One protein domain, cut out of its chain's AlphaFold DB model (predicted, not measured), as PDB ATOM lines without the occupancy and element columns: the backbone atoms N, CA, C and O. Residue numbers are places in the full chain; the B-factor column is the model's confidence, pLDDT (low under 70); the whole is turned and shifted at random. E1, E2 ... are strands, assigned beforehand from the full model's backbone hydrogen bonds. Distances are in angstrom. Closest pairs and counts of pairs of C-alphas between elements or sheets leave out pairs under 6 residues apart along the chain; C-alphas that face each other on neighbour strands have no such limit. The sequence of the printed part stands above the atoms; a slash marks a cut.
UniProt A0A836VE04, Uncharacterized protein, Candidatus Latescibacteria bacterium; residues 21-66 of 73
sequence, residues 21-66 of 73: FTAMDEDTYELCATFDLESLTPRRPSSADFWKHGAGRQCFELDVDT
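This is residues 21 to 66 of the 73 residues of an uncharacterized protein of Candidatus Latescibacteria bacterium (UniProt A0A836VE04). The domain is a long two-stranded ribbon, E2 and E3, with the short strand E1 beside the first half of E2 and a large loop, residues 36 to 55, at the other end of the ribbon. Ribbon and loop together make an open V, with the loop as one limb. The printed part has 46 residues and three named strands, E1, E2 and E3 along the chain, with no named helix; the sheet has the order E1, E2, E3 and is antiparallel throughout. The class is all strand, though under half of the residues, 19 of 46, are in named elements. The whole is loose, with a radius of gyration of the C-alphas of 12.0 A, and only just flat, with spans of 34 by 23 by 8 A.

The printed part begins with E1, residues 21 to 23, whose first C-alpha, that of Phe 21, is at (-42.717, 85.445, 217.024). E2 follows as residues 28 to 35 and is 22.3 A long from first to last C-alpha; C-alpha 35 is at (-28.984, 79.831, 221.711). E3, residues 56 to 63, is 23.1 A long and ends with C-alpha 63 at (-45.991, 92.100, 227.261).

The three strands form a meander, each strand the antiparallel neighbour of the one before. E1 and E2 are a hairpin, with 162 degrees between their N-to-C directions. The C-alphas of Ala 23 and Tyr 29 face each other at 4.3 A, and N 22 and O 30 are within hydrogen-bond range at 2.9 A. E2 and E3 are also a hairpin, with 158 degrees between their directions. Their C-alphas face each other from 28 and 63, 4.5 A apart, to 35 and 56, 5.0 A apart. Among their backbone pairs within hydrogen-bond range are N 31 and O 60 at 2.8 A and N 35 and O 56 at 2.9 A. E2 is the inner strand, and E1 and E3 are edge strands.

The two C-alphas farthest apart are those of Glu 26 and Arg 43, at 34.3 A. The printed part has no cut. The link from E1 to E2, with 4 residues, is tight, and the link from E2 to E3, with 20 residues, is long. The C-alphas of that long link lie 5 to 17 A from the mean of the C-alphas. The mean pLDDT of the printed part is 80.9; residues 42 to 48 and residue 66 are under 70, where the model's confidence is low.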
ATOM      1  N   PHE A  21     -41.768  84.587 216.323       82.94
ATOM      2  CA  PHE A  21     -42.717  85.445 217.024       82.94
ATOM      3  C   PHE A  21     -44.116  84.850 216.908       82.94
ATOM      4  O   PHE A  21     -44.617  84.650 215.799       82.94
ATOM      5  N   THR A  22     -44.766  84.634 218.049       86.00
ATOM      6  CA  THR A  22     -46.162  84.197 218.111       86.00
ATOM      7  C   THR A  22     -46.961  85.165 218.974       86.00
ATOM      8  O   THR A  22     -46.735  85.260 220.174       86.00
ATOM      9  N   ALA A  23     -47.915  85.879 218.373       87.81
ATOM     10  CA  ALA A  23     -48.880  86.670 219.136       87.81
ATOM     11  C   ALA A  23     -49.800  85.724 219.925       87.81
ATOM     12  O   ALA A  23     -50.395  84.820 219.331       87.81
ATOM     13  N   MET A  24     -49.886  85.919 221.241       85.75
ATOM     14  CA  MET A  24     -50.718  85.106 222.133       85.75
ATOM     15  C   MET A  24     -52.045  85.808 222.420       85.75
ATOM     16  O   MET A  24     -53.102  85.217 222.199       85.75
ATOM     17  N   ASP A  25     -51.979  87.086 222.798       85.19
ATOM     18  CA  ASP A  25     -53.125  87.925 223.161       85.19
ATOM     19  C   ASP A  25     -52.992  89.334 222.547       85.19
ATOM     20  O   ASP A  25     -52.161  89.559 221.666       85.19
ATOM     21  N   GLU A  26     -53.848  90.275 222.962       84.00
ATOM     22  CA  GLU A  26     -53.852  91.661 222.466       84.00
ATOM     23  C   GLU A  26     -52.525  92.395 222.719       84.00
ATOM     24  O   GLU A  26     -52.026  93.051 221.804       84.00
ATOM     25  N   ASP A  27     -51.916  92.178 223.887       86.81
ATOM     26  CA  ASP A  27     -50.667  92.832 224.301       86.81
ATOM     27  C   ASP A  27     -49.551  91.829 224.645       86.81
ATOM     28  O   ASP A  27     -48.437  92.225 224.981       86.81
ATOM     29  N   THR A  28     -49.801  90.523 224.513       86.31
ATOM     30  CA  THR A  28     -48.849  89.468 224.896       86.31
ATOM     31  C   THR A  28     -48.356  88.676 223.687       86.31
ATOM     32  O   THR A  28     -49.132  88.258 222.821       86.31
ATOM     33  N   TYR A  29     -47.051  88.420 223.637       87.88
ATOM     34  CA  TYR A  29     -46.416  87.633 222.586       87.88
ATOM     35  C   TYR A  29     -45.305  86.724 223.112       87.88
ATOM     36  O   TYR A  29     -44.614  87.034 224.079       87.88
ATOM     37  N   GLU A  30     -45.102  85.608 222.419       90.56
ATOM     38  CA  GLU A  30     -43.988  84.696 222.637       90.56
ATOM     39  C   GLU A  30     -42.868  84.987 221.633       90.56
ATOM     40  O   GLU A  30     -43.098  85.079 220.421       90.56
ATOM     41  N   LEU A  31     -41.645  85.103 222.147       88.25
ATOM     42  CA  LEU A  31     -40.422  85.235 221.370       88.25
ATOM     43  C   LEU A  31     -39.525  84.021 221.606       88.25
ATOM     44  O   LEU A  31     -38.969  83.860 222.695       88.25
ATOM     45  N   CYS A  32     -39.343  83.193 220.581       88.06
ATOM     46  CA  CYS A  32     -38.473  82.026 220.637       88.06
ATOM     47  C   CYS A  32     -37.171  82.228 219.855       88.06
ATOM     48  O   CYS A  32     -37.148  82.741 218.735       88.06
ATOM     49  N   ALA A  33     -36.085  81.732 220.436       85.06
ATOM     50  CA  ALA A  33     -34.728  81.802 219.920       85.06
ATOM     51  C   ALA A  33     -34.001  80.473 220.139       85.06
ATOM     52  O   ALA A  33     -34.301  79.755 221.094       85.06
ATOM     53  N   THR A  34     -33.008  80.167 219.305       85.69
ATOM     54  CA  THR A  34     -32.054  79.081 219.566       85.69
ATOM     55  C   THR A  34     -30.725  79.686 219.985       85.69
ATOM     56  O   THR A  34     -30.144  80.463 219.237       85.69
ATOM     57  N   PHE A  35     -30.239  79.319 221.170       83.25
ATOM     58  CA  PHE A  35     -28.984  79.831 221.711       83.25
ATOM     59  C   PHE A  35     -27.885  78.769 221.675       83.25
ATOM     60  O   PHE A  35     -28.079  77.657 222.165       83.25
ATOM     61  N   ASP A  36     -26.701  79.114 221.168       84.62
ATOM     62  CA  ASP A  36     -25.543  78.207 221.185       84.62
ATOM     63  C   ASP A  36     -24.951  78.015 222.589       84.62
ATOM     64  O   ASP A  36     -24.408  76.956 222.910       84.62
ATOM     65  N   LEU A  37     -25.033  79.049 223.432       83.62
ATOM     66  CA  LEU A  37     -24.415  79.087 224.756       83.62
ATOM     67  C   LEU A  37     -25.445  79.402 225.836       83.62
ATOM     68  O   LEU A  37     -26.387  80.160 225.621       83.62
ATOM     69  N   GLU A  38     -25.225  78.851 227.025       85.62
ATOM     70  CA  GLU A  38     -26.026  79.168 228.200       85.62
ATOM     71  C   GLU A  38     -25.613  80.508 228.839       85.62
ATOM     72  O   GLU A  38     -24.435  80.867 228.900       85.62
ATOM     73  N   SER A  39     -26.597  81.238 229.360       82.25
ATOM     74  CA  SER A  39     -26.453  82.517 230.064       82.25
ATOM     75  C   SER A  39     -27.145  82.452 231.435       82.25
ATOM     76  O   SER A  39     -27.938  83.309 231.815       82.25
ATOM     77  N   LEU A  40     -26.873  81.389 232.202       77.19
ATOM     78  CA  LEU A  40     -27.549  81.125 233.482       77.19
ATOM     79  C   LEU A  40     -27.073  82.023 234.636       77.19
ATOM     80  O   LEU A  40     -27.740  82.123 235.667       77.19
ATOM     81  N   THR A  41     -25.922  82.686 234.485       71.69
ATOM     82  CA  THR A  41     -25.312  83.479 235.562       71.69
ATOM     83  C   THR A  41     -25.037  84.908 235.097       71.69
ATOM     84  O   THR A  41     -24.004  85.167 234.472       71.69
ATOM     85  N   PRO A  42     -25.921  85.872 235.395       63.22
ATOM     86  CA  PRO A  42     -25.678  87.255 235.044       63.22
ATOM     87  C   PRO A  42     -24.562  87.797 235.937       63.22
ATOM     88  O   PRO A  42     -24.542  87.634 237.156       63.22
ATOM     89  N   ARG A  43     -23.600  88.472 235.315       63.72
ATOM     90  CA  ARG A  43     -22.429  89.038 236.002       63.72
ATOM     91  C   ARG A  43     -22.784  90.259 236.875       63.72
ATOM     92  O   ARG A  43     -21.946  90.731 237.644       63.72
ATOM     93  N   ARG A  44     -24.018  90.770 236.751       59.50
ATOM     94  CA  ARG A  44     -24.655  91.839 237.540       59.50
ATOM     95  C   ARG A  44     -26.175  91.598 237.568       59.50
ATOM     96  O   ARG A  44     -26.696  91.279 236.502       59.50
ATOM     97  N   PRO A  45     -26.875  91.797 238.702       55.41
ATOM     98  CA  PRO A  45     -28.335  91.804 238.708       55.41
ATOM     99  C   PRO A  45     -28.810  92.991 237.868       55.41
ATOM    100  O   PRO A  45     -28.452  94.138 238.138       55.41
ATOM    101  N   SER A  46     -29.505  92.702 236.779       60.53
ATOM    102  CA  SER A  46     -29.958  93.673 235.780       60.53
ATOM    103  C   SER A  46     -31.153  93.069 235.042       60.53
ATOM    104  O   SER A  46     -31.469  91.899 235.243       60.53
ATOM    105  N   SER A  47     -31.759  93.800 234.110       61.56
ATOM    106  CA  SER A  47     -32.762  93.291 233.159       61.56
ATOM    107  C   SER A  47     -32.315  92.009 232.422       61.56
ATOM    108  O   SER A  47     -33.131  91.299 231.849       61.56
ATOM    109  N   ALA A  48     -31.018  91.686 232.468       66.06
ATOM    110  CA  ALA A  48     -30.429  90.427 232.022       66.06
ATOM    111  C   ALA A  48     -30.905  89.179 232.797       66.06
ATOM    112  O   ALA A  48     -30.706  88.073 232.308       66.06
ATOM    113  N   ASP A  49     -31.502  89.321 233.988       78.56
ATOM    114  CA  ASP A  49     -32.034  88.178 234.741       78.56
ATOM    115  C   ASP A  49     -33.252  87.540 234.054       78.56
ATOM    116  O   ASP A  49     -33.390  86.319 234.100       78.56
ATOM    117  N   PHE A  50     -34.091  88.349 233.399       82.56
ATOM    118  CA  PHE A  50     -35.215  87.871 232.588       82.56
ATOM    119  C   PHE A  50     -34.720  87.116 231.348       82.56
ATOM    120  O   PHE A  50     -35.214  86.044 231.026       82.56
ATOM    121  N   TRP A  51     -33.662  87.626 230.714       84.00
ATOM    122  CA  TRP A  51     -33.048  87.044 229.516       84.00
ATOM    123  C   TRP A  51     -32.066  85.897 229.802       84.00
ATOM    124  O   TRP A  51     -31.209  85.599 228.971       84.00
ATOM    125  N   LYS A  52     -32.138  85.241 230.967       86.94
ATOM    126  CA  LYS A  52     -31.345  84.027 231.204       86.94
ATOM    127  C   LYS A  52     -31.911  82.878 230.390       86.94
ATOM    128  O   LYS A  52     -33.097  82.582 230.463       86.94
ATOM    129  N   HIS A  53     -31.033  82.177 229.692       87.38
ATOM    130  CA  HIS A  53     -31.400  81.031 228.873       87.38
ATOM    131  C   HIS A  53     -30.351  79.926 228.981       87.38
ATOM    132  O   HIS A  53     -29.175  80.181 229.257       87.38
ATOM    133  N   GLY A  54     -30.775  78.686 228.754       88.06
ATOM    134  CA  GLY A  54     -29.860  77.582 228.463       88.06
ATOM    135  C   GLY A  54     -29.371  77.617 227.012       88.06
ATOM    136  O   GLY A  54     -29.751  78.497 226.239       88.06
ATOM    137  N   ALA A  55     -28.547  76.637 226.646       87.62
ATOM    138  CA  ALA A  55     -28.297  76.326 225.242       87.62
ATOM    139  C   ALA A  55     -29.504  75.579 224.638       87.62
ATOM    140  O   ALA A  55     -30.159  74.785 225.318       87.62
ATOM    141  N   GLY A  56     -29.776  75.811 223.355       86.62
ATOM    142  CA  GLY A  56     -30.920  75.274 222.621       86.62
ATOM    143  C   GLY A  56     -32.081  76.262 222.486       86.62
ATOM    144  O   GLY A  56     -31.922  77.466 222.692       86.62
ATOM    145  N   ARG A  57     -33.255  75.747 222.097       88.00
ATOM    146  CA  ARG A  57     -34.454  76.567 221.872       88.00
ATOM    147  C   ARG A  57     -35.056  77.022 223.202       88.00
ATOM    148  O   ARG A  57     -35.346  76.195 224.070       88.00
ATOM    149  N   GLN A  58     -35.263  78.322 223.349       89.38
ATOM    150  CA  GLN A  58     -35.883  78.958 224.510       89.38
ATOM    151  C   GLN A  58     -36.890  80.003 224.045       89.38
ATOM    152  O   GLN A  58     -36.686  80.631 223.009       89.38
ATOM    153  N   CYS A  59     -37.968  80.157 224.804       89.94
ATOM    154  CA  CYS A  59     -39.073  81.051 224.488       89.94
ATOM    155  C   CYS A  59     -39.360  81.948 225.688       89.94
ATOM    156  O   CYS A  59     -39.313  81.484 226.829       89.94
ATOM    157  N   PHE A  60     -39.634  83.218 225.416       88.38
ATOM    158  CA  PHE A  60     -39.948  84.232 226.413       88.38
ATOM    159  C   PHE A  60     -41.314  84.827 226.111       88.38
ATOM    160  O   PHE A  60     -41.574  85.217 224.976       88.38
ATOM    161  N   GLU A  61     -42.152  84.922 227.134       90.69
ATOM    162  CA  GLU A  61     -43.418  85.645 227.070       90.69
ATOM    163  C   GLU A  61     -43.161  87.113 227.419       90.69
ATOM    164  O   GLU A  61     -42.530  87.423 228.435       90.69
ATOM    165  N   LEU A  62     -43.590  88.005 226.538       86.50
ATOM    166  CA  LEU A  62     -43.368  89.439 226.616       86.50
ATOM    167  C   LEU A  62     -44.703  90.159 226.496       86.50
ATOM    168  O   LEU A  62     -45.570  89.765 225.719       86.50
ATOM    169  N   ASP A  63     -44.818  91.244 227.245       87.81
ATOM    170  CA  ASP A  63     -45.991  92.100 227.261       87.81
ATOM    171  C   ASP A  63     -45.631  93.482 226.699       87.81
ATOM    172  O   ASP A  63     -44.583  94.048 227.040       87.81
ATOM    173  N   VAL A  64     -46.455  94.012 225.797       79.94
ATOM    174  CA  VAL A  64     -46.207  95.270 225.079       79.94
ATOM    175  C   VAL A  64     -46.122  96.456 226.046       79.94
ATOM    176  O   VAL A  64     -45.244  97.308 225.862       79.94
ATOM    177  N   ASP A  65     -46.913  96.478 227.124       72.75
ATOM    178  CA  ASP A  65     -46.926  97.574 228.101       72.75
ATOM    179  C   ASP A  65     -45.644  97.632 228.946       72.75
ATOM    180  O   ASP A  65     -45.233  98.697 229.412       72.75
ATOM    181  N   THR A  66     -44.937  96.509 229.099       57.78
ATOM    182  CA  THR A  66     -43.698  96.455 229.899       57.78
ATOM    183  C   THR A  66     -42.468  97.062 229.212       57.78
ATOM    184  O   THR A  66     -41.412  97.193 229.838       57.78
TER     185      THR A  66